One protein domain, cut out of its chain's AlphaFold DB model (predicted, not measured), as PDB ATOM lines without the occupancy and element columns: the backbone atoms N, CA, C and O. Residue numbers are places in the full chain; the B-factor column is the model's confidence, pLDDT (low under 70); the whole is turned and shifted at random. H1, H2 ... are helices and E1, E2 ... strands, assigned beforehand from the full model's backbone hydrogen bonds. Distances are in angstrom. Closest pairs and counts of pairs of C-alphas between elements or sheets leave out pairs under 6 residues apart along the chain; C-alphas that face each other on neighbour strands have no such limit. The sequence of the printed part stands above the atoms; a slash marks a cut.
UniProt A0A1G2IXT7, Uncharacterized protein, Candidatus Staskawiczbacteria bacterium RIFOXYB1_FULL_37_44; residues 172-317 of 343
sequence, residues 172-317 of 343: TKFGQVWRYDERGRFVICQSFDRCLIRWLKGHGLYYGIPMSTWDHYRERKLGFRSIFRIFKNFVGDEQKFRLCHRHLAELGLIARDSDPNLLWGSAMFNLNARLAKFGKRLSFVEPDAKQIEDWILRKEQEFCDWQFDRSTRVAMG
ATOM      1  N   THR A 172      31.411 -34.583 -38.995       90.44
ATOM      2  CA  THR A 172      30.520 -35.564 -39.639       90.44
ATOM      3  C   THR A 172      29.490 -36.058 -38.633       90.44
ATOM      4  O   THR A 172      29.691 -35.936 -37.428       90.44
ATOM      5  N   LYS A 173      28.440 -36.764 -39.060       87.56
ATOM      6  CA  LYS A 173      27.535 -37.421 -38.094       87.56
ATOM      7  C   LYS A 173      28.239 -38.402 -37.138       87.56
ATOM      8  O   LYS A 173      27.694 -38.774 -36.109       87.56
ATOM      9  N   PHE A 174      29.463 -38.832 -37.457       88.06
ATOM     10  CA  PHE A 174      30.233 -39.767 -36.637       88.06
ATOM     11  C   PHE A 174      31.226 -39.093 -35.680       88.06
ATOM     12  O   PHE A 174      31.773 -39.775 -34.807       88.06
ATOM     13  N   GLY A 175      31.429 -37.779 -35.800       88.62
ATOM     14  CA  GLY A 175      32.259 -36.994 -34.896       88.62
ATOM     15  C   GLY A 175      32.965 -35.821 -35.568       88.62
ATOM     16  O   GLY A 175      32.914 -35.645 -36.785       88.62
ATOM     17  N   GLN A 176      33.649 -35.045 -34.733       91.69
ATOM     18  CA  GLN A 176      34.459 -33.905 -35.139       91.69
ATOM     19  C   GLN A 176      35.735 -34.371 -35.853       91.69
ATOM     20  O   GLN A 176      36.508 -35.168 -35.309       91.69
ATOM     21  N   VAL A 177      35.951 -33.868 -37.065       93.19
ATOM     22  CA  VAL A 177      37.077 -34.217 -37.941       93.19
ATOM     23  C   VAL A 177      38.333 -33.477 -37.500       93.19
ATOM     24  O   VAL A 177      39.372 -34.108 -37.286       93.19
ATOM     25  N   TRP A 178      38.217 -32.169 -37.279       93.44
ATOM     26  CA  TRP A 178      39.285 -31.293 -36.798       93.44
ATOM     27  C   TRP A 178      38.732 -30.230 -35.841       93.44
ATOM     28  O   TRP A 178      37.522 -30.062 -35.720       93.44
ATOM     29  N   ARG A 179      39.609 -29.550 -35.102       92.75
ATOM     30  CA  ARG A 179      39.262 -28.432 -34.209       92.75
ATOM     31  C   ARG A 179      40.468 -27.546 -33.931       92.75
ATOM     32  O   ARG A 179      41.590 -27.926 -34.267       92.75
ATOM     33  N   TYR A 180      40.249 -26.450 -33.211       91.38
ATOM     34  CA  TYR A 180      41.327 -25.748 -32.523       91.38
ATOM     35  C   TYR A 180      41.475 -26.263 -31.087       91.38
ATOM     36  O   TYR A 180      40.492 -26.563 -30.409       91.38
ATOM     37  N   ASP A 181      42.711 -26.446 -30.622       90.56
ATOM     38  CA  ASP A 181      42.956 -26.729 -29.207       90.56
ATOM     39  C   ASP A 181      42.963 -25.449 -28.353       90.56
ATOM     40  O   ASP A 181      42.828 -24.341 -28.861       90.56
ATOM     41  N   GLU A 182      43.137 -25.593 -27.036       87.94
ATOM     42  CA  GLU A 182      43.164 -24.470 -26.079       87.94
ATOM     43  C   GLU A 182      44.264 -23.431 -26.362       87.94
ATOM     44  O   GLU A 182      44.231 -22.339 -25.805       87.94
ATOM     45  N   ARG A 183      45.251 -23.764 -27.206       88.94
ATOM     46  CA  ARG A 183      46.322 -22.859 -27.642       88.94
ATOM     47  C   ARG A 183      46.075 -22.295 -29.044       88.94
ATOM     48  O   ARG A 183      46.982 -21.702 -29.619       88.94
ATOM     49  N   GLY A 184      44.893 -22.522 -29.618       87.94
ATOM     50  CA  GLY A 184      44.542 -22.094 -30.971       87.94
ATOM     51  C   GLY A 184      45.219 -22.905 -32.078       87.94
ATOM     52  O   GLY A 184      45.256 -22.458 -33.221       87.94
ATOM     53  N   ARG A 185      45.780 -24.090 -31.792       90.44
ATOM     54  CA  ARG A 185      46.419 -24.924 -32.824       90.44
ATOM     55  C   ARG A 185      45.380 -25.753 -33.566       90.44
ATOM     56  O   ARG A 185      44.532 -26.368 -32.926       90.44
ATOM     57  N   PHE A 186      45.498 -25.847 -34.890       91.56
ATOM     58  CA  PHE A 186      44.698 -26.768 -35.701       91.56
ATOM     59  C   PHE A 186      45.060 -28.224 -35.378       91.56
ATOM     60  O   PHE A 186      46.227 -28.616 -35.472       91.56
ATOM     61  N   VAL A 187      44.070 -29.035 -35.011       93.75
ATOM     62  CA  VAL A 187      44.260 -30.426 -34.588       93.75
ATOM     63  C   VAL A 187      43.256 -31.334 -35.271       93.75
ATOM     64  O   VAL A 187      42.048 -31.105 -35.226       93.75
ATOM     65  N   ILE A 188      43.764 -32.421 -35.838       94.50
ATOM     66  CA  ILE A 188      42.960 -33.474 -36.452       94.50
ATOM     67  C   ILE A 188      42.556 -34.483 -35.382       94.50
ATOM     68  O   ILE A 188      43.395 -34.977 -34.635       94.50
ATOM     69  N   CYS A 189      41.267 -34.803 -35.319       91.88
ATOM     70  CA  CYS A 189      40.666 -35.571 -34.235       91.88
ATOM     71  C   CYS A 189      40.336 -37.004 -34.667       91.88
ATOM     72  O   CYS A 189      40.928 -37.970 -34.182       91.88
ATOM     73  N   GLN A 190      39.360 -37.166 -35.562       86.69
ATOM     74  CA  GLN A 190      38.765 -38.475 -35.853       86.69
ATOM     75  C   GLN A 190      39.718 -39.414 -36.606       86.69
ATOM     76  O   GLN A 190      39.756 -40.618 -36.332       86.69
ATOM     77  N   SER A 191      40.497 -38.859 -37.535       93.00
ATOM     78  CA  SER A 191      41.287 -39.621 -38.508       93.00
ATOM     79  C   SER A 191      42.739 -39.867 -38.097       93.00
ATOM     80  O   SER A 191      43.442 -40.620 -38.771       93.00
ATOM     81  N   PHE A 192      43.188 -39.302 -36.974       96.25
ATOM     82  CA  PHE A 192      44.563 -39.458 -36.491       96.25
ATOM     83  C   PHE A 192      44.927 -40.936 -36.255       96.25
ATOM     84  O   PHE A 192      45.847 -41.462 -36.882       96.25
ATOM     85  N   ASP A 193      44.126 -41.650 -35.453       96.50
ATOM     86  CA  ASP A 193      44.308 -43.086 -35.183       96.50
ATOM     87  C   ASP A 193      44.317 -43.913 -36.484       96.50
ATOM     88  O   ASP A 193      45.070 -44.873 -36.647       96.50
ATOM     89  N   ARG A 194      43.449 -43.530 -37.428       95.62
ATOM     90  CA  ARG A 194      43.245 -44.192 -38.720       95.62
ATOM     91  C   ARG A 194      44.452 -44.039 -39.647       95.62
ATOM     92  O   ARG A 194      44.710 -44.953 -40.432       95.62
ATOM     93  N   CYS A 195      45.191 -42.938 -39.550       97.62
ATOM     94  CA  CYS A 195      46.446 -42.752 -40.274       97.62
ATOM     95  C   CYS A 195      47.552 -43.646 -39.694       97.62
ATOM     96  O   CYS A 195      48.210 -44.369 -40.442       97.62
ATOM     97  N   LEU A 196      47.691 -43.689 -38.362       97.94
ATOM     98  CA  LEU A 196      48.664 -44.554 -37.674       97.94
ATOM     99  C   LEU A 196      48.460 -46.036 -38.020       97.94
ATOM    100  O   LEU A 196      49.411 -46.738 -38.355       97.94
ATOM    101  N   ILE A 197      47.207 -46.506 -37.993       96.56
ATOM    102  CA  ILE A 197      46.866 -47.895 -38.340       96.56
ATOM    103  C   ILE A 197      47.271 -48.223 -39.781       96.56
ATOM    104  O   ILE A 197      47.802 -49.302 -40.020       96.56
ATOM    105  N   ARG A 198      47.030 -47.321 -40.742       95.06
ATOM    106  CA  ARG A 198      47.378 -47.558 -42.155       95.06
ATOM    107  C   ARG A 198      48.883 -47.692 -42.357       95.06
ATOM    108  O   ARG A 198      49.310 -48.605 -43.054       95.06
ATOM    109  N   TRP A 199      49.672 -46.845 -41.703       96.19
ATOM    110  CA  TRP A 199      51.129 -46.924 -41.785       96.19
ATOM    111  C   TRP A 199      51.651 -48.225 -41.176       96.19
ATOM    112  O   TRP A 199      52.475 -48.903 -41.774       96.19
ATOM    113  N   LEU A 200      51.108 -48.630 -40.023       95.19
ATOM    114  CA  LEU A 200      51.459 -49.895 -39.370       95.19
ATOM    115  C   LEU A 200      51.060 -51.130 -40.188       95.19
ATOM    116  O   LEU A 200      51.697 -52.172 -40.068       95.19
ATOM    117  N   LYS A 201      50.020 -51.019 -41.021       92.88
ATOM    118  CA  LYS A 201      49.656 -52.043 -42.010       92.88
ATOM    119  C   LYS A 201      50.498 -51.974 -43.292       92.88
ATOM    120  O   LYS A 201      50.341 -52.831 -44.148       92.88
ATOM    121  N   GLY A 202      51.372 -50.977 -43.437       92.75
ATOM    122  CA  GLY A 202      52.211 -50.796 -44.620       92.75
ATOM    123  C   GLY A 202      51.474 -50.242 -45.839       92.75
ATOM    124  O   GLY A 202      51.977 -50.377 -46.942       92.75
ATOM    125  N   HIS A 203      50.302 -49.617 -45.671       92.94
ATOM    126  CA  HIS A 203      49.502 -49.101 -46.796       92.94
ATOM    127  C   HIS A 203      50.032 -47.781 -47.387       92.94
ATOM    128  O   HIS A 203      49.457 -47.258 -48.337       92.94
ATOM    129  N   GLY A 204      51.069 -47.213 -46.778       94.06
ATOM    130  CA  GLY A 204      51.707 -45.967 -47.174       94.06
ATOM    131  C   GLY A 204      53.051 -45.814 -46.473       94.06
ATOM    132  O   GLY A 204      53.382 -46.558 -45.547       94.06
ATOM    133  N   LEU A 205      53.834 -44.846 -46.925       94.12
ATOM    134  CA  LEU A 205      55.230 -44.639 -46.545       94.12
ATOM    135  C   LEU A 205      55.396 -43.480 -45.560       94.12
ATOM    136  O   LEU A 205      56.197 -43.573 -44.622       94.12
ATOM    137  N   TYR A 206      54.616 -42.415 -45.746       96.00
ATOM    138  CA  TYR A 206      54.757 -41.146 -45.036       96.00
ATOM    139  C   TYR A 206      53.431 -40.699 -44.419       96.00
ATOM    140  O   TYR A 206      52.357 -41.052 -44.902       96.00
ATOM    141  N   TYR A 207      53.494 -39.897 -43.356       97.44
ATOM    142  CA  TYR A 207      52.307 -39.265 -42.779       97.44
ATOM    143  C   TYR A 207      52.098 -37.871 -43.362       97.44
ATOM    144  O   TYR A 207      52.974 -37.019 -43.230       97.44
ATOM    145  N   GLY A 208      50.904 -37.612 -43.891       94.88
ATOM    146  CA  GLY A 208      50.425 -36.275 -44.255       94.88
ATOM    147  C   GLY A 208      49.727 -35.575 -43.088       94.88
ATOM    148  O   GLY A 208      48.676 -34.971 -43.261       94.88
ATOM    149  N   ILE A 209      50.244 -35.729 -41.864       94.75
ATOM    150  CA  ILE A 209      49.628 -35.175 -40.649       94.75
ATOM    151  C   ILE A 209      50.357 -33.880 -40.254       94.75
ATOM    152  O   ILE A 209      51.576 -33.930 -40.057       94.75
ATOM    153  N   PRO A 210      49.646 -32.749 -40.060       92.44
ATOM    154  CA  PRO A 210      50.254 -31.483 -39.654       92.44
ATOM    155  C   PRO A 210      51.010 -31.574 -38.323       92.44
ATOM    156  O   PRO A 210      50.571 -32.250 -37.387       92.44
ATOM    157  N   MET A 211      52.114 -30.829 -38.194       93.62
ATOM    158  CA  MET A 211      52.934 -30.829 -36.972       93.62
ATOM    159  C   MET A 211      52.146 -30.406 -35.729       93.62
ATOM    160  O   MET A 211      52.295 -31.012 -34.674       93.62
ATOM    161  N   SER A 212      51.223 -29.453 -35.865       94.44
ATOM    162  CA  SER A 212      50.337 -29.027 -34.776       94.44
ATOM    163  C   SER A 212      49.528 -30.181 -34.170       94.44
ATOM    164  O   SER A 212      49.339 -30.243 -32.955       94.44
ATOM    165  N   THR A 213      49.096 -31.136 -35.001       95.69
ATOM    166  CA  THR A 213      48.404 -32.348 -34.546       95.69
ATOM    167  C   THR A 213      49.373 -33.282 -33.825       95.69
ATOM    168  O   THR A 213      49.044 -33.807 -32.761       95.69
ATOM    169  N   TRP A 214      50.587 -33.465 -34.353       96.75
ATOM    170  CA  TRP A 214      51.618 -34.255 -33.678       96.75
ATOM    171  C   TRP A 214      51.955 -33.705 -32.296       96.75
ATOM    172  O   TRP A 214      51.982 -34.466 -31.330       96.75
ATOM    173  N   ASP A 215      52.172 -32.399 -32.190       96.12
ATOM    174  CA  ASP A 215      52.515 -31.737 -30.935       96.12
ATOM    175  C   ASP A 215      51.389 -31.887 -29.912       96.12
ATOM    176  O   ASP A 215      51.643 -32.273 -28.771       96.12
ATOM    177  N   HIS A 216      50.135 -31.713 -30.341       95.94
ATOM    178  CA  HIS A 216      48.967 -31.941 -29.493       95.94
ATOM    179  C   HIS A 216      48.962 -33.340 -28.861       95.94
ATOM    180  O   HIS A 216      48.807 -33.481 -27.644       95.94
ATOM    181  N   TYR A 217      49.147 -34.391 -29.666       96.69
ATOM    182  CA  TYR A 217      49.111 -35.767 -29.165       96.69
ATOM    183  C   TYR A 217      50.399 -36.198 -28.455       96.69
ATOM    184  O   TYR A 217      50.345 -37.074 -27.595       96.69
ATOM    185  N   ARG A 218      51.551 -35.585 -28.738       96.94
ATOM    186  CA  ARG A 218      52.788 -35.815 -27.973       96.94
ATOM    187  C   ARG A 218      52.713 -35.216 -26.576       96.94
ATOM    188  O   ARG A 218      53.202 -35.840 -25.632       96.94
ATOM    189  N   GLU A 219      52.095 -34.046 -26.440       95.88
ATOM    190  CA  GLU A 219      51.866 -33.391 -25.150       95.88
ATOM    191  C   GLU A 219      50.834 -34.155 -24.314       95.88
ATOM    192  O   GLU A 219      51.078 -34.454 -23.147       95.88
ATOM    193  N   ARG A 220      49.690 -34.508 -24.912       95.00
ATOM    194  CA  ARG A 220      48.552 -35.102 -24.186       95.00
ATOM    195  C   ARG A 220      48.586 -36.625 -24.087       95.00
ATOM    196  O   ARG A 220      47.866 -37.187 -23.264       95.00
ATOM    197  N   LYS A 221      49.423 -37.277 -24.897       96.88
ATOM    198  CA  LYS A 221      49.430 -38.727 -25.147       96.88
ATOM    199  C   LYS A 221      48.109 -39.232 -25.732       96.88
ATOM    200  O   LYS A 221      47.085 -38.547 -25.765       96.88
ATOM    201  N   LEU A 222      48.128 -40.461 -26.236       96.94
ATOM    202  CA  LEU A 222      46.917 -41.131 -26.694       96.94
ATOM    203  C   LEU A 222      46.036 -41.522 -25.507       96.94
ATOM    204  O   LEU A 222      46.475 -42.189 -24.573       96.94
ATOM    205  N   GLY A 223      44.754 -41.168 -25.582       95.81
ATOM    206  CA  GLY A 223      43.760 -41.658 -24.633       95.81
ATOM    207  C   GLY A 223      43.439 -43.142 -24.846       95.81
ATOM    208  O   GLY A 223      43.635 -43.697 -25.929       95.81
ATOM    209  N   PHE A 224      42.835 -43.776 -23.837       95.69
ATOM    210  CA  PHE A 224      42.490 -45.206 -23.865       95.69
ATOM    211  C   PHE A 224      41.640 -45.627 -25.081       95.69
ATOM    212  O   PHE A 224      41.776 -46.742 -25.577       95.69
ATOM    213  N   ARG A 225      40.783 -44.734 -25.604       95.00
ATOM    214  CA  ARG A 225      39.986 -44.992 -26.818       95.00
ATOM    215  C   ARG A 225      40.865 -45.148 -28.058       95.00
ATOM    216  O   ARG A 225      40.627 -46.063 -28.839       95.00
ATOM    217  N   SER A 226      41.853 -44.272 -28.229       96.69
ATOM    218  CA  SER A 226      42.802 -44.330 -29.343       96.69
ATOM    219  C   SER A 226      43.701 -45.555 -29.231       96.69
ATOM    220  O   SER A 226      43.823 -46.301 -30.198       96.69
ATOM    221  N   ILE A 227      44.226 -45.836 -28.030       97.44
ATOM    222  CA  ILE A 227      45.015 -47.051 -27.766       97.44
ATOM    223  C   ILE A 227      44.213 -48.295 -28.156       97.44
ATOM    224  O   ILE A 227      44.687 -49.088 -28.963       97.44
ATOM    225  N   PHE A 228      42.966 -48.430 -27.683       96.56
ATOM    226  CA  PHE A 228      42.099 -49.549 -28.059       96.56
ATOM    227  C   PHE A 228      41.893 -49.642 -29.579       96.56
ATOM    228  O   PHE A 228      42.047 -50.716 -30.160       96.56
ATOM    229  N   ARG A 229      41.555 -48.528 -30.244       95.44
ATOM    230  CA  ARG A 229      41.295 -48.509 -31.694       95.44
ATOM    231  C   ARG A 229      42.504 -48.908 -32.524       95.44
ATOM    232  O   ARG A 229      42.295 -49.514 -33.570       95.44
ATOM    233  N   ILE A 230      43.711 -48.549 -32.093       97.50
ATOM    234  CA  ILE A 230      44.954 -48.884 -32.790       97.50
ATOM    235  C   ILE A 230      45.326 -50.338 -32.484       97.50
ATOM    236  O   ILE A 230      45.400 -51.150 -33.407       97.50
ATOM    237  N   PHE A 231      45.472 -50.691 -31.203       97.31
ATOM    238  CA  PHE A 231      45.979 -51.994 -30.755       97.31
ATOM    239  C   PHE A 231      45.102 -53.170 -31.176       97.31
ATOM    240  O   PHE A 231      45.647 -54.211 -31.542       97.31
ATOM    241  N   LYS A 232      43.772 -53.004 -31.234       95.25
ATOM    242  CA  LYS A 232      42.853 -54.082 -31.643       95.25
ATOM    243  C   LYS A 232      43.158 -54.679 -33.025       95.25
ATOM    244  O   LYS A 232      42.718 -55.783 -33.307       95.25
ATOM    245  N   ASN A 233      43.869 -53.952 -33.894       94.25
ATOM    246  CA  ASN A 233      44.227 -54.431 -35.235       94.25
ATOM    247  C   ASN A 233      45.471 -55.330 -35.240       94.25
ATOM    248  O   ASN A 233      45.748 -55.949 -36.260       94.25
ATOM    249  N   PHE A 234      46.244 -55.351 -34.150       96.00
ATOM    250  CA  PHE A 234      47.575 -55.965 -34.115       96.00
ATOM    251  C   PHE A 234      47.758 -56.950 -32.959       96.00
ATOM    252  O   PHE A 234      48.633 -57.792 -33.046       96.00
ATOM    253  N   VAL A 235      46.915 -56.902 -31.923       94.62
ATOM    254  CA  VAL A 235      46.934 -57.813 -30.757       94.62
ATOM    255  C   VAL A 235      46.911 -59.309 -31.112       94.62
ATOM    256  O   VAL A 235      47.399 -60.120 -30.336       94.62
ATOM    257  N   GLY A 236      46.383 -59.690 -32.280       92.81
ATOM    258  CA  GLY A 236      46.405 -61.083 -32.747       92.81
ATOM    259  C   GLY A 236      47.767 -61.575 -33.261       92.81
ATOM    260  O   GLY A 236      47.920 -62.768 -33.496       92.81
ATOM    261  N   ASP A 237      48.741 -60.683 -33.446       95.06
ATOM    262  CA  ASP A 237      50.075 -60.976 -33.976       95.06
ATOM    263  C   ASP A 237      51.127 -60.288 -33.097       95.06
ATOM    264  O   ASP A 237      51.294 -59.070 -33.138       95.06
ATOM    265  N   GLU A 238      51.851 -61.069 -32.293       96.12
ATOM    266  CA  GLU A 238      52.806 -60.555 -31.301       96.12
ATOM    267  C   GLU A 238      53.906 -59.677 -31.926       96.12
ATOM    268  O   GLU A 238      54.331 -58.682 -31.331       96.12
ATOM    269  N   GLN A 239      54.365 -60.000 -33.140       95.38
ATOM    270  CA  GLN A 239      55.395 -59.207 -33.811       95.38
ATOM    271  C   GLN A 239      54.838 -57.850 -34.243       95.38
ATOM    272  O   GLN A 239      55.438 -56.811 -33.945       95.38
ATOM    273  N   LYS A 240      53.662 -57.839 -34.885       94.56
ATOM    274  CA  LYS A 240      52.984 -56.594 -35.281       94.56
ATOM    275  C   LYS A 240      52.556 -55.773 -34.070       94.56
ATOM    276  O   LYS A 240      52.633 -54.545 -34.107       94.56
ATOM    277  N   PHE A 241      52.151 -56.422 -32.983       97.38
ATOM    278  CA  PHE A 241      51.760 -55.755 -31.749       97.38
ATOM    279  C   PHE A 241      52.937 -55.022 -31.096       97.38
ATOM    280  O   PHE A 241      52.827 -53.834 -30.782       97.38
ATOM    281  N   ARG A 242      54.103 -55.675 -30.987       96.06
ATOM    282  CA  ARG A 242      55.337 -55.035 -30.500       96.06
ATOM    283  C   ARG A 242      55.819 -53.916 -31.415       96.06
ATOM    284  O   ARG A 242      56.272 -52.886 -30.919       96.06
ATOM    285  N   LEU A 243      55.727 -54.100 -32.733       96.12
ATOM    286  CA  LEU A 243      56.064 -53.056 -33.702       96.12
ATOM    287  C   LEU A 243      55.165 -51.828 -33.520       96.12
ATOM    288  O   LEU A 243      55.666 -50.709 -33.453       96.12
ATOM    289  N   CYS A 244      53.855 -52.044 -33.387       97.81
ATOM    290  CA  CYS A 244      52.876 -50.998 -33.115       97.81
ATOM    291  C   CYS A 244      53.232 -50.213 -31.850       97.81
ATOM    292  O   CYS A 244      53.365 -48.991 -31.904       97.81
ATOM    293  N   HIS A 245      53.453 -50.904 -30.728       98.19
ATOM    294  CA  HIS A 245      53.845 -50.261 -29.473       98.19
ATOM    295  C   HIS A 245      55.129 -49.437 -29.617       98.19
ATOM    296  O   HIS A 245      55.124 -48.245 -29.298       98.19
ATOM    297  N   ARG A 246      56.192 -50.032 -30.172       97.81
ATOM    298  CA  ARG A 246      57.475 -49.350 -30.380       97.81
ATOM    299  C   ARG A 246      57.309 -48.089 -31.219       97.81
ATOM    300  O   ARG A 246      57.794 -47.033 -30.830       97.81
ATOM    301  N   HIS A 247      56.580 -48.185 -32.326       97.88
ATOM    302  CA  HIS A 247      56.337 -47.060 -33.224       97.88
ATOM    303  C   HIS A 247      55.590 -45.911 -32.528       97.88
ATOM    304  O   HIS A 247      55.983 -44.750 -32.633       97.88
ATOM    305  N   LEU A 248      54.547 -46.212 -31.742       98.44
ATOM    306  CA  LEU A 248      53.839 -45.187 -30.962       98.44
ATOM    307  C   LEU A 248      54.740 -44.539 -29.896       98.44
ATOM    308  O   LEU A 248      54.629 -43.334 -29.649       98.44
ATOM    309  N   ALA A 249      55.625 -45.313 -29.264       98.06
ATOM    310  CA  ALA A 249      56.588 -44.815 -28.283       98.06
ATOM    311  C   ALA A 249      57.669 -43.925 -28.925       98.06
ATOM    312  O   ALA A 249      58.001 -42.866 -28.384       98.06
ATOM    313  N   GLU A 250      58.184 -44.312 -30.095       97.62
ATOM    314  CA  GLU A 250      59.144 -43.533 -30.889       97.62
ATOM    315  C   GLU A 250      58.549 -42.193 -31.333       97.62
ATOM    316  O   GLU A 250      59.201 -41.155 -31.216       97.62
ATOM    317  N   LEU A 251      57.273 -42.186 -31.737       97.75
ATOM    318  CA  LEU A 251      56.530 -40.967 -32.065       97.75
ATOM    319  C   LEU A 251      56.195 -40.094 -30.840       97.75
ATOM    320  O   LEU A 251      55.718 -38.968 -31.009       97.75
ATOM    321  N   GLY A 252      56.435 -40.590 -29.621       98.00
ATOM    322  CA  GLY A 252      56.147 -39.896 -28.366       98.00
ATOM    323  C   GLY A 252      54.664 -39.867 -27.990       98.00
ATOM    324  O   GLY A 252      54.270 -39.062 -27.145       98.00
ATOM    325  N   LEU A 253      53.843 -40.726 -28.598       98.31
ATOM    326  CA  LEU A 253      52.390 -40.778 -28.409       98.31
ATOM    327  C   LEU A 253      51.965 -41.570 -27.165       98.31
ATOM    328  O   LEU A 253      50.864 -41.382 -26.647       98.31
ATOM    329  N   ILE A 254      52.849 -42.435 -26.675       98.12
ATOM    330  CA  ILE A 254      52.735 -43.173 -25.412       98.12
ATOM    331  C   ILE A 254      54.057 -43.067 -24.638       98.12
ATOM    332  O   ILE A 254      55.049 -42.550 -25.159       98.12
ATOM    333  N   ALA A 255      54.078 -43.517 -23.383       96.00
ATOM    334  CA  ALA A 255      55.306 -43.558 -22.589       96.00
ATOM    335  C   ALA A 255      56.273 -44.631 -23.126       96.00
ATOM    336  O   ALA A 255      55.842 -45.730 -23.483       96.00
ATOM    337  N   ARG A 256      57.574 -44.319 -23.197       92.19
ATOM    338  CA  ARG A 256      58.593 -45.198 -23.809       92.19
ATOM    339  C   ARG A 256      58.824 -46.498 -23.040       92.19
ATOM    340  O   ARG A 256      59.162 -47.507 -23.643       92.19
ATOM    341  N   ASP A 257      58.641 -46.449 -21.734       92.75
ATOM    342  CA  ASP A 257      58.800 -47.528 -20.760       92.75
ATOM    343  C   ASP A 257      57.484 -48.263 -20.455       92.75
ATOM    344  O   ASP A 257      57.447 -49.152 -19.606       92.75
ATOM    345  N   SER A 258      56.391 -47.907 -21.138       94.75
ATOM    346  CA  SER A 258      55.102 -48.570 -20.939       94.75
ATOM    347  C   SER A 258      55.124 -50.024 -21.407       94.75
ATOM    348  O   SER A 258      55.660 -50.337 -22.469       94.75
ATOM    349  N   ASP A 259      54.466 -50.904 -20.655       96.19
ATOM    350  CA  ASP A 259      54.236 -52.283 -21.081       96.19
ATOM    351  C   ASP A 259      53.041 -52.355 -22.063       96.19
ATOM    352  O   ASP A 259      51.952 -51.855 -21.746       96.19
ATOM    353  N   PRO A 260      53.203 -52.959 -23.259       95.81
ATOM    354  CA  PRO A 260      52.144 -53.011 -24.267       95.81
ATOM    355  C   PRO A 260      50.910 -53.798 -23.810       95.81
ATOM    356  O   PRO A 260      49.783 -53.403 -24.127       95.81
ATOM    357  N   ASN A 261      51.090 -54.873 -23.036       96.06
ATOM    358  CA  ASN A 261      49.987 -55.695 -22.537       96.06
ATOM    359  C   ASN A 261      49.204 -54.965 -21.444       96.06
ATOM    360  O   ASN A 261      47.972 -54.997 -21.440       96.06
ATOM    361  N   LEU A 262      49.897 -54.244 -20.563       96.75
ATOM    362  CA  LEU A 262      49.277 -53.399 -19.548       96.75
ATOM    363  C   LEU A 262      48.490 -52.251 -20.186       96.75
ATOM    364  O   LEU A 262      47.365 -51.974 -19.770       96.75
ATOM    365  N   LEU A 263      49.038 -51.607 -21.224       96.69
ATOM    366  CA  LEU A 263      48.322 -50.580 -21.983       96.69
ATOM    367  C   LEU A 263      47.061 -51.136 -22.647       96.69
ATOM    368  O   LEU A 263      45.999 -50.520 -22.547       96.69
ATOM    369  N   TRP A 264      47.158 -52.300 -23.295       97.12
ATOM    370  CA  TRP A 264      46.007 -52.970 -23.900       97.12
ATOM    371  C   TRP A 264      44.940 -53.329 -22.859       97.12
ATOM    372  O   TRP A 264      43.776 -52.953 -23.013       97.12
ATOM    373  N   GLY A 265      45.340 -53.990 -21.769       97.06
ATOM    374  CA  GLY A 265      44.447 -54.382 -20.681       97.06
ATOM    375  C   GLY A 265      43.767 -53.180 -20.024       97.06
ATOM    376  O   GLY A 265      42.551 -53.180 -19.828       97.06
ATOM    377  N   SER A 266      44.519 -52.108 -19.773       97.19
ATOM    378  CA  SER A 266      43.980 -50.852 -19.243       97.19
ATOM    379  C   SER A 266      43.005 -50.191 -20.221       97.19
ATOM    380  O   SER A 266      41.933 -49.732 -19.817       97.19
ATOM    381  N   ALA A 267      43.317 -50.174 -21.519       96.81
ATOM    382  CA  ALA A 267      42.432 -49.602 -22.527       96.81
ATOM    383  C   ALA A 267      41.096 -50.354 -22.613       96.81
ATOM    384  O   ALA A 267      40.030 -49.731 -22.625       96.81
ATOM    385  N   MET A 268      41.157 -51.686 -22.598       96.44
ATOM    386  CA  MET A 268      40.007 -52.586 -22.548       96.44
ATOM    387  C   MET A 268      39.143 -52.362 -21.303       96.44
ATOM    388  O   MET A 268      37.928 -52.171 -21.415       96.44
ATOM    389  N   PHE A 269      39.771 -52.326 -20.126       96.69
ATOM    390  CA  PHE A 269      39.094 -52.085 -18.854       96.69
ATOM    391  C   PHE A 269      38.353 -50.743 -18.856       96.69
ATOM    392  O   PHE A 269      37.150 -50.693 -18.595       96.69
ATOM    393  N   ASN A 270      39.042 -49.660 -19.227       96.94
ATOM    394  CA  ASN A 270      38.466 -48.316 -19.258       96.94
ATOM    395  C   ASN A 270      37.334 -48.184 -20.286       96.94
ATOM    396  O   ASN A 270      36.337 -47.498 -20.037       96.94
ATOM    397  N   LEU A 271      37.453 -48.852 -21.438       95.06
ATOM    398  CA  LEU A 271      36.392 -48.875 -22.438       95.06
ATOM    399  C   LEU A 271      35.146 -49.597 -21.913       95.06
ATOM    400  O   LEU A 271      34.048 -49.046 -22.001       95.06
ATOM    401  N   ASN A 272      35.313 -50.785 -21.329       95.31
ATOM    402  CA  ASN A 272      34.202 -51.556 -20.779       95.31
ATOM    403  C   ASN A 272      33.536 -50.831 -19.599       95.31
ATOM    404  O   ASN A 272      32.314 -50.710 -19.570       95.31
ATOM    405  N   ALA A 273      34.322 -50.249 -18.687       95.69
ATOM    406  CA  ALA A 273      33.810 -49.439 -17.581       95.69
ATOM    407  C   ALA A 273      32.982 -48.242 -18.078       95.69
ATOM    408  O   ALA A 273      31.954 -47.899 -17.495       95.69
ATOM    409  N   ARG A 274      33.387 -47.614 -19.191       93.94
ATOM    410  CA  ARG A 274      32.619 -46.518 -19.794       93.94
ATOM    411  C   ARG A 274      31.327 -46.992 -20.455       93.94
ATOM    412  O   ARG A 274      30.344 -46.263 -20.389       93.94
ATOM    413  N   LEU A 275      31.316 -48.171 -21.076       91.19
ATOM    414  CA  LEU A 275      30.100 -48.775 -21.638       91.19
ATOM    415  C   LEU A 275      29.110 -49.187 -20.538       91.19
ATOM    416  O   LEU A 275      27.910 -48.959 -20.694       91.19
ATOM    417  N   ALA A 276      29.612 -49.695 -19.409       93.25
ATOM    418  CA  ALA A 276      28.801 -50.126 -18.272       93.25
ATOM    419  C   ALA A 276      27.948 -48.993 -17.681       93.25
ATOM    420  O   ALA A 276      26.815 -49.233 -17.275       93.25
ATOM    421  N   LYS A 277      28.428 -47.740 -17.735       92.31
ATOM    422  CA  LYS A 277      27.648 -46.550 -17.334       92.31
ATOM    423  C   LYS A 277      26.350 -46.362 -18.127       92.31
ATOM    424  O   LYS A 277      25.467 -45.647 -17.676       92.31
ATOM    425  N   PHE A 278      26.242 -46.992 -19.295       87.50
ATOM    426  CA  PHE A 278      25.061 -46.961 -20.157       87.50
ATOM    427  C   PHE A 278      24.349 -48.322 -20.217       87.50
ATOM    428  O   PHE A 278      23.631 -48.588 -21.178       87.50
ATOM    429  N   GLY A 279      24.603 -49.215 -19.250       88.62
ATOM    430  CA  GLY A 279      24.028 -50.565 -19.221       88.62
ATOM    431  C   GLY A 279      24.543 -51.489 -20.330       88.62
ATOM    432  O   GLY A 279      23.903 -52.486 -20.648       88.62
ATOM    433  N   LYS A 280      25.684 -51.159 -20.954       89.19
ATOM    434  CA  LYS A 280      26.285 -51.936 -22.048       89.19
ATOM    435  C   LYS A 280      27.560 -52.634 -21.584       89.19
ATOM    436  O   LYS A 280      28.210 -52.205 -20.640       89.19
ATOM    437  N   ARG A 281      27.957 -53.678 -22.307       90.75
ATOM    438  CA  ARG A 281      29.254 -54.349 -22.154       90.75
ATOM    439  C   ARG A 281      30.019 -54.312 -23.467       90.75
ATOM    440  O   ARG A 281      29.405 -54.229 -24.532       90.75
ATOM    441  N   LEU A 282      31.342 -54.370 -23.389       88.25
ATOM    442  CA  LEU A 282      32.166 -54.561 -24.572       88.25
ATOM    443  C   LEU A 282      31.797 -55.903 -25.218       88.25
ATOM    444  O   LEU A 282      31.767 -56.933 -24.548       88.25
ATOM    445  N   SER A 283      31.477 -55.862 -26.506       86.00
ATOM    446  CA  SER A 283      31.134 -57.029 -27.311       86.00
ATOM    447  C   SER A 283      32.041 -57.061 -28.529       86.00
ATOM    448  O   SER A 283      32.308 -56.018 -29.127       86.00
ATOM    449  N   PHE A 284      32.490 -58.262 -28.875       82.25
ATOM    450  CA  PHE A 284      33.227 -58.550 -30.104       82.25
ATOM    451  C   PHE A 284      32.360 -59.257 -31.147       82.25
ATOM    452  O   PHE A 284      32.855 -59.634 -32.201       82.25
ATOM    453  N   VAL A 285      31.073 -59.445 -30.846       86.88
ATOM    454  CA  VAL A 285      30.102 -59.959 -31.810       86.88
ATOM    455  C   VAL A 285      29.804 -58.864 -32.826       86.88
ATOM    456  O   VAL A 285      29.568 -57.715 -32.440       86.88
ATOM    457  N   GLU A 286      29.819 -59.234 -34.102       87.88
ATOM    458  CA  GLU A 286      29.464 -58.330 -35.191       87.88
ATOM    459  C   GLU A 286      28.002 -57.881 -35.052       87.88
ATOM    460  O   GLU A 286      27.130 -58.717 -34.797       87.88
ATOM    461  N   PRO A 287      27.720 -56.573 -35.168       90.00
ATOM    462  CA  PRO A 287      26.373 -56.068 -34.988       90.00
ATOM    463  C   PRO A 287      25.485 -56.436 -36.180       90.00
ATOM    464  O   PRO A 287      25.916 -56.382 -37.335       90.00
ATOM    465  N   ASP A 288      24.226 -56.761 -35.899       93.62
ATOM    466  CA  ASP A 288      23.223 -56.959 -36.941       93.62
ATOM    467  C   ASP A 288      22.780 -55.624 -37.580       93.62
ATOM    468  O   ASP A 288      23.115 -54.525 -37.121       93.62
ATOM    469  N   ALA A 289      21.999 -55.714 -38.662       95.44
ATOM    470  CA  ALA A 289      21.509 -54.551 -39.401       95.44
ATOM    471  C   ALA A 289      20.720 -53.558 -38.530       95.44
ATOM    472  O   ALA A 289      20.857 -52.346 -38.711       95.44
ATOM    473  N   LYS A 290      19.933 -54.050 -37.566       95.62
ATOM    474  CA  LYS A 290      19.124 -53.209 -36.680       95.62
ATOM    475  C   LYS A 290      20.004 -52.482 -35.672       95.62
ATOM    476  O   LYS A 290      19.869 -51.278 -35.499       95.62
ATOM    477  N   GLN A 291      20.952 -53.184 -35.057       94.00
ATOM    478  CA  GLN A 291      21.906 -52.594 -34.120       94.00
ATOM    479  C   GLN A 291      22.750 -51.492 -34.774       94.00
ATOM    480  O   GLN A 291      23.074 -50.494 -34.123       94.00
ATOM    481  N   ILE A 292      23.107 -51.661 -36.051       94.31
ATOM    482  CA  ILE A 292      23.805 -50.635 -36.831       94.31
ATOM    483  C   ILE A 292      22.898 -49.435 -37.084       94.31
ATOM    484  O   ILE A 292      23.339 -48.306 -36.880       94.31
ATOM    485  N   GLU A 293      21.648 -49.652 -37.493       95.31
ATOM    486  CA  GLU A 293      20.717 -48.552 -37.755       95.31
ATOM    487  C   GLU A 293      20.393 -47.765 -36.478       95.31
ATOM    488  O   GLU A 293      20.527 -46.543 -36.470       95.31
ATOM    489  N   ASP A 294      20.115 -48.443 -35.360       94.38
ATOM    490  CA  ASP A 294      19.921 -47.814 -34.045       94.38
ATOM    491  C   ASP A 294      21.142 -46.963 -33.646       94.38
ATOM    492  O   ASP A 294      21.027 -45.875 -33.067       94.38
ATOM    493  N   TRP A 295      22.349 -47.447 -33.958       92.56
ATOM    494  CA  TRP A 295      23.581 -46.705 -33.723       92.56
ATOM    495  C   TRP A 295      23.701 -45.471 -34.627       92.56
ATOM    496  O   TRP A 295      24.084 -44.414 -34.120       92.56
ATOM    497  N   ILE A 296      23.367 -45.582 -35.920       94.56
ATOM    498  CA  ILE A 296      23.379 -44.463 -36.877       94.56
ATOM    499  C   ILE A 296      22.368 -43.396 -36.464       94.56
ATOM    500  O   ILE A 296      22.741 -42.229 -36.403       94.56
ATOM    501  N   LEU A 297      21.136 -43.775 -36.119       94.69
ATOM    502  CA  LEU A 297      20.087 -42.841 -35.699       94.69
ATOM    503  C   LEU A 297      20.499 -42.039 -34.468       94.69
ATOM    504  O   LEU A 297      20.382 -40.817 -34.441       94.69
ATOM    505  N   ARG A 298      21.076 -42.710 -33.468       93.94
ATOM    506  CA  ARG A 298      21.624 -42.017 -32.298       93.94
ATOM    507  C   ARG A 298      22.747 -41.051 -32.679       93.94
ATOM    508  O   ARG A 298      22.842 -39.979 -32.098       93.94
ATOM    509  N   LYS A 299      23.606 -41.420 -33.634       93.94
ATOM    510  CA  LYS A 299      24.681 -40.547 -34.126       93.94
ATOM    511  C   LYS A 299      24.161 -39.343 -34.903       93.94
ATOM    512  O   LYS A 299      24.704 -38.255 -34.753       93.94
ATOM    513  N   GLU A 300      23.099 -39.520 -35.675       94.12
ATOM    514  CA  GLU A 300      22.399 -38.424 -36.343       94.12
ATOM    515  C   GLU A 300      21.772 -37.473 -35.319       94.12
ATOM    516  O   GLU A 300      21.964 -36.267 -35.438       94.12
ATOM    517  N   GLN A 301      21.148 -37.994 -34.258       94.62
ATOM    518  CA  GLN A 301      20.631 -37.161 -33.170       94.62
ATOM    519  C   GLN A 301      21.742 -36.396 -32.434       94.62
ATOM    520  O   GLN A 301      21.634 -35.186 -32.276       94.62
ATOM    521  N   GLU A 302      22.836 -37.068 -32.046       93.88
ATOM    522  CA  GLU A 302      23.997 -36.420 -31.408       93.88
ATOM    523  C   GLU A 302      24.558 -35.276 -32.278       93.88
ATOM    524  O   GLU A 302      25.012 -34.257 -31.758       93.88
ATOM    525  N   PHE A 303      24.527 -35.439 -33.604       93.19
ATOM    526  CA  PHE A 303      24.957 -34.409 -34.543       93.19
ATOM    527  C   PHE A 303      23.973 -33.236 -34.622       93.19
ATOM    528  O   PHE A 303      24.411 -32.089 -34.568       93.19
ATOM    529  N   CYS A 304      22.665 -33.499 -34.685       94.38
ATOM    530  CA  CYS A 304      21.637 -32.455 -34.634       94.38
ATOM    531  C   CYS A 304      21.728 -31.631 -33.339       94.38
ATOM    532  O   CYS A 304      21.679 -30.401 -33.387       94.38
ATOM    533  N   ASP A 305      21.920 -32.294 -32.196       94.12
ATOM    534  CA  ASP A 305      22.075 -31.634 -30.894       94.12
ATOM    535  C   ASP A 305      23.318 -30.730 -30.879       94.12
ATOM    536  O   ASP A 305      23.269 -29.598 -30.395       94.12
ATOM    537  N   TRP A 306      24.427 -31.199 -31.463       93.44
ATOM    538  CA  TRP A 306      25.639 -30.398 -31.630       93.44
ATOM    539  C   TRP A 306      25.410 -29.179 -32.534       93.44
ATOM    540  O   TRP A 306      25.814 -28.075 -32.168       93.44
ATOM    541  N   GLN A 307      24.726 -29.337 -33.675       92.81
ATOM    542  CA  GLN A 307      24.392 -28.220 -34.569       92.81
ATOM    543  C   GLN A 307      23.511 -27.175 -33.869       92.81
ATOM    544  O   GLN A 307      23.696 -25.969 -34.064       92.81
ATOM    545  N   PHE A 308      22.578 -27.621 -33.026       94.12
ATOM    546  CA  PHE A 308      21.711 -26.746 -32.244       94.12
ATOM    547  C   PHE A 308      22.478 -25.973 -31.156       94.12
ATOM    548  O   PHE A 308      22.364 -24.745 -31.090       94.12
ATOM    549  N   ASP A 309      23.296 -26.654 -30.342       93.56
ATOM    550  CA  ASP A 309      24.169 -26.007 -29.342       93.56
ATOM    551  C   ASP A 309      25.083 -24.981 -30.017       93.56
ATOM    552  O   ASP A 309      25.166 -23.820 -29.614       93.56
ATOM    553  N   ARG A 310      25.699 -25.380 -31.130       92.38
ATOM    554  CA  ARG A 310      26.558 -24.517 -31.929       92.38
ATOM    555  C   ARG A 310      25.828 -23.260 -32.414       92.38
ATOM    556  O   ARG A 310      26.357 -22.160 -32.259       92.38
ATOM    557  N   SER A 311      24.639 -23.407 -32.996       93.19
ATOM    558  CA  SER A 311      23.841 -22.279 -33.501       93.19
ATOM    559  C   SER A 311      23.430 -21.330 -32.373       93.19
ATOM    560  O   SER A 311      23.464 -20.112 -32.537       93.19
ATOM    561  N   THR A 312      23.118 -21.884 -31.201       95.12
ATOM    562  CA  THR A 312      22.796 -21.114 -29.994       95.12
ATOM    563  C   THR A 312      23.988 -20.270 -29.541       95.12
ATOM    564  O   THR A 312      23.834 -19.077 -29.291       95.12
ATOM    565  N   ARG A 313      25.195 -20.846 -29.510       94.56
ATOM    566  CA  ARG A 313      26.430 -20.118 -29.167       94.56
ATOM    567  C   ARG A 313      26.723 -18.972 -30.135       94.56
ATOM    568  O   ARG A 313      27.041 -17.876 -29.682       94.56
ATOM    569  N   VAL A 314      26.548 -19.194 -31.443       92.12
ATOM    570  CA  VAL A 314      26.676 -18.133 -32.465       92.12
ATOM    571  C   VAL A 314      25.695 -16.997 -32.183       92.12
ATOM    572  O   VAL A 314      26.092 -15.836 -32.160       92.12
ATOM    573  N   ALA A 315      24.423 -17.321 -31.928       94.19
ATOM    574  CA  ALA A 315      23.390 -16.328 -31.638       94.19
ATOM    575  C   ALA A 315      23.667 -15.537 -30.344       94.19
ATOM    576  O   ALA A 315      23.264 -14.382 -30.229       94.19
ATOM    577  N   MET A 316      24.387 -16.136 -29.391       95.19
ATOM    578  CA  MET A 316      24.865 -15.485 -28.167       95.19
ATOM    579  C   MET A 316      26.155 -14.667 -28.362       95.19
ATOM    580  O   MET A 316      26.667 -14.110 -27.393       95.19
ATOM    581  N   GLY A 317      26.700 -14.592 -29.582       92.94
ATOM    582  CA  GLY A 317      27.944 -13.877 -29.877       92.94
ATOM    583  C   GLY A 317      29.205 -14.581 -29.369       92.94
ATOM    584  O   GLY A 317      30.244 -13.941 -29.223       92.94
TER     585      GLY A 317
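AT A GLANCE: This is residues 172 to 317 of the 343 residues of an uncharacterized protein of Candidatus Staskawiczbacteria bacterium RIFOXYB1_FULL_37_44 (UniProt A0A1G2IXT7). Look first for a one-sided group of helices, H1 and H3 side by side, H5 crossing H3, and H4 at the end of H5 where H5 begins, with the long straight helix H6 set off from them across a gap. A small hairpin of strands E1 and E2, with H2 beside E2, makes another part, and residues 288 to 294 and 307 to 317, mostly in H6, stick out. The printed part has 146 residues, with two strands, then six helices, in the order E1, E2, H1, H2, H3, H4, H5, H6; the sheet E1 - E2 is antiparallel and the class is mostly helix. The whole is only just compact, close to loose, with a radius of gyration of the C-alphas of 17.4 A and spans of 51 by 39 by 28 A.

IN THESE COORDINATES: Find C-alpha 178 at (39.285, -31.293, -36.798), where E1, residues 178 to 180, begins. E2 follows at residues 186 to 188, H1 at 192 to 200, H2 at 211 to 220 and H3 at 224 to 231. H4, residues 238 to 250, is 18.2 A long. H5, residues 260 to 276, starts at C-alpha 260 at (52.144, -53.011, -24.267) and runs 24.3 A. H6, residues 289 to 315, is the longest helix at 39.0 A and ends at C-alpha 315 at (23.390, -16.328, -31.638).

HOW THE PARTS SIT: Start at the hairpin E1 and E2, antiparallel at 150 degrees, where N 179 and O 187 are 2.9 A apart, within hydrogen-bond range. E2 and H2 have 6 pairs of C-alphas within 8 A, and the closest are those of Val 187 and Thr 213, 4.6 A apart. H1 and H3 touch at a shallow tilt of 22 degrees, the same way, closest at the C-alphas of Ile 197 and Ile 230, 6.0 A. H3 and H5 touch at a steep tilt of 53 degrees, opposite ways, closest at Phe 224 and Ala 267, whose C-alphas are 4.6 A apart. H4, with residues 240 to 244 alone, only just touches H1, with 3 pairs of C-alphas within 8 A; the closest are those of Leu 200 and Cys 244, 6.5 A. H4 and H5 are about perpendicular at 89 degrees and only just touch, with 3 such pairs, closest at the C-alphas of His 245 and Pro 260, 6.1 A. H2 and H6 touch no helix, and H6 is apart from H5, among others. In all six helices every O i to N i+4 pair is within hydrogen-bond range.

THE WHOLE: The C-alphas of Gln 239 and Met 316 are the two farthest apart, 53.6 A. The link from H5 to H6, residues 277 to 288, is long. The printed part has no cut, its mean pLDDT is 94.2, and no printed residue is under 70.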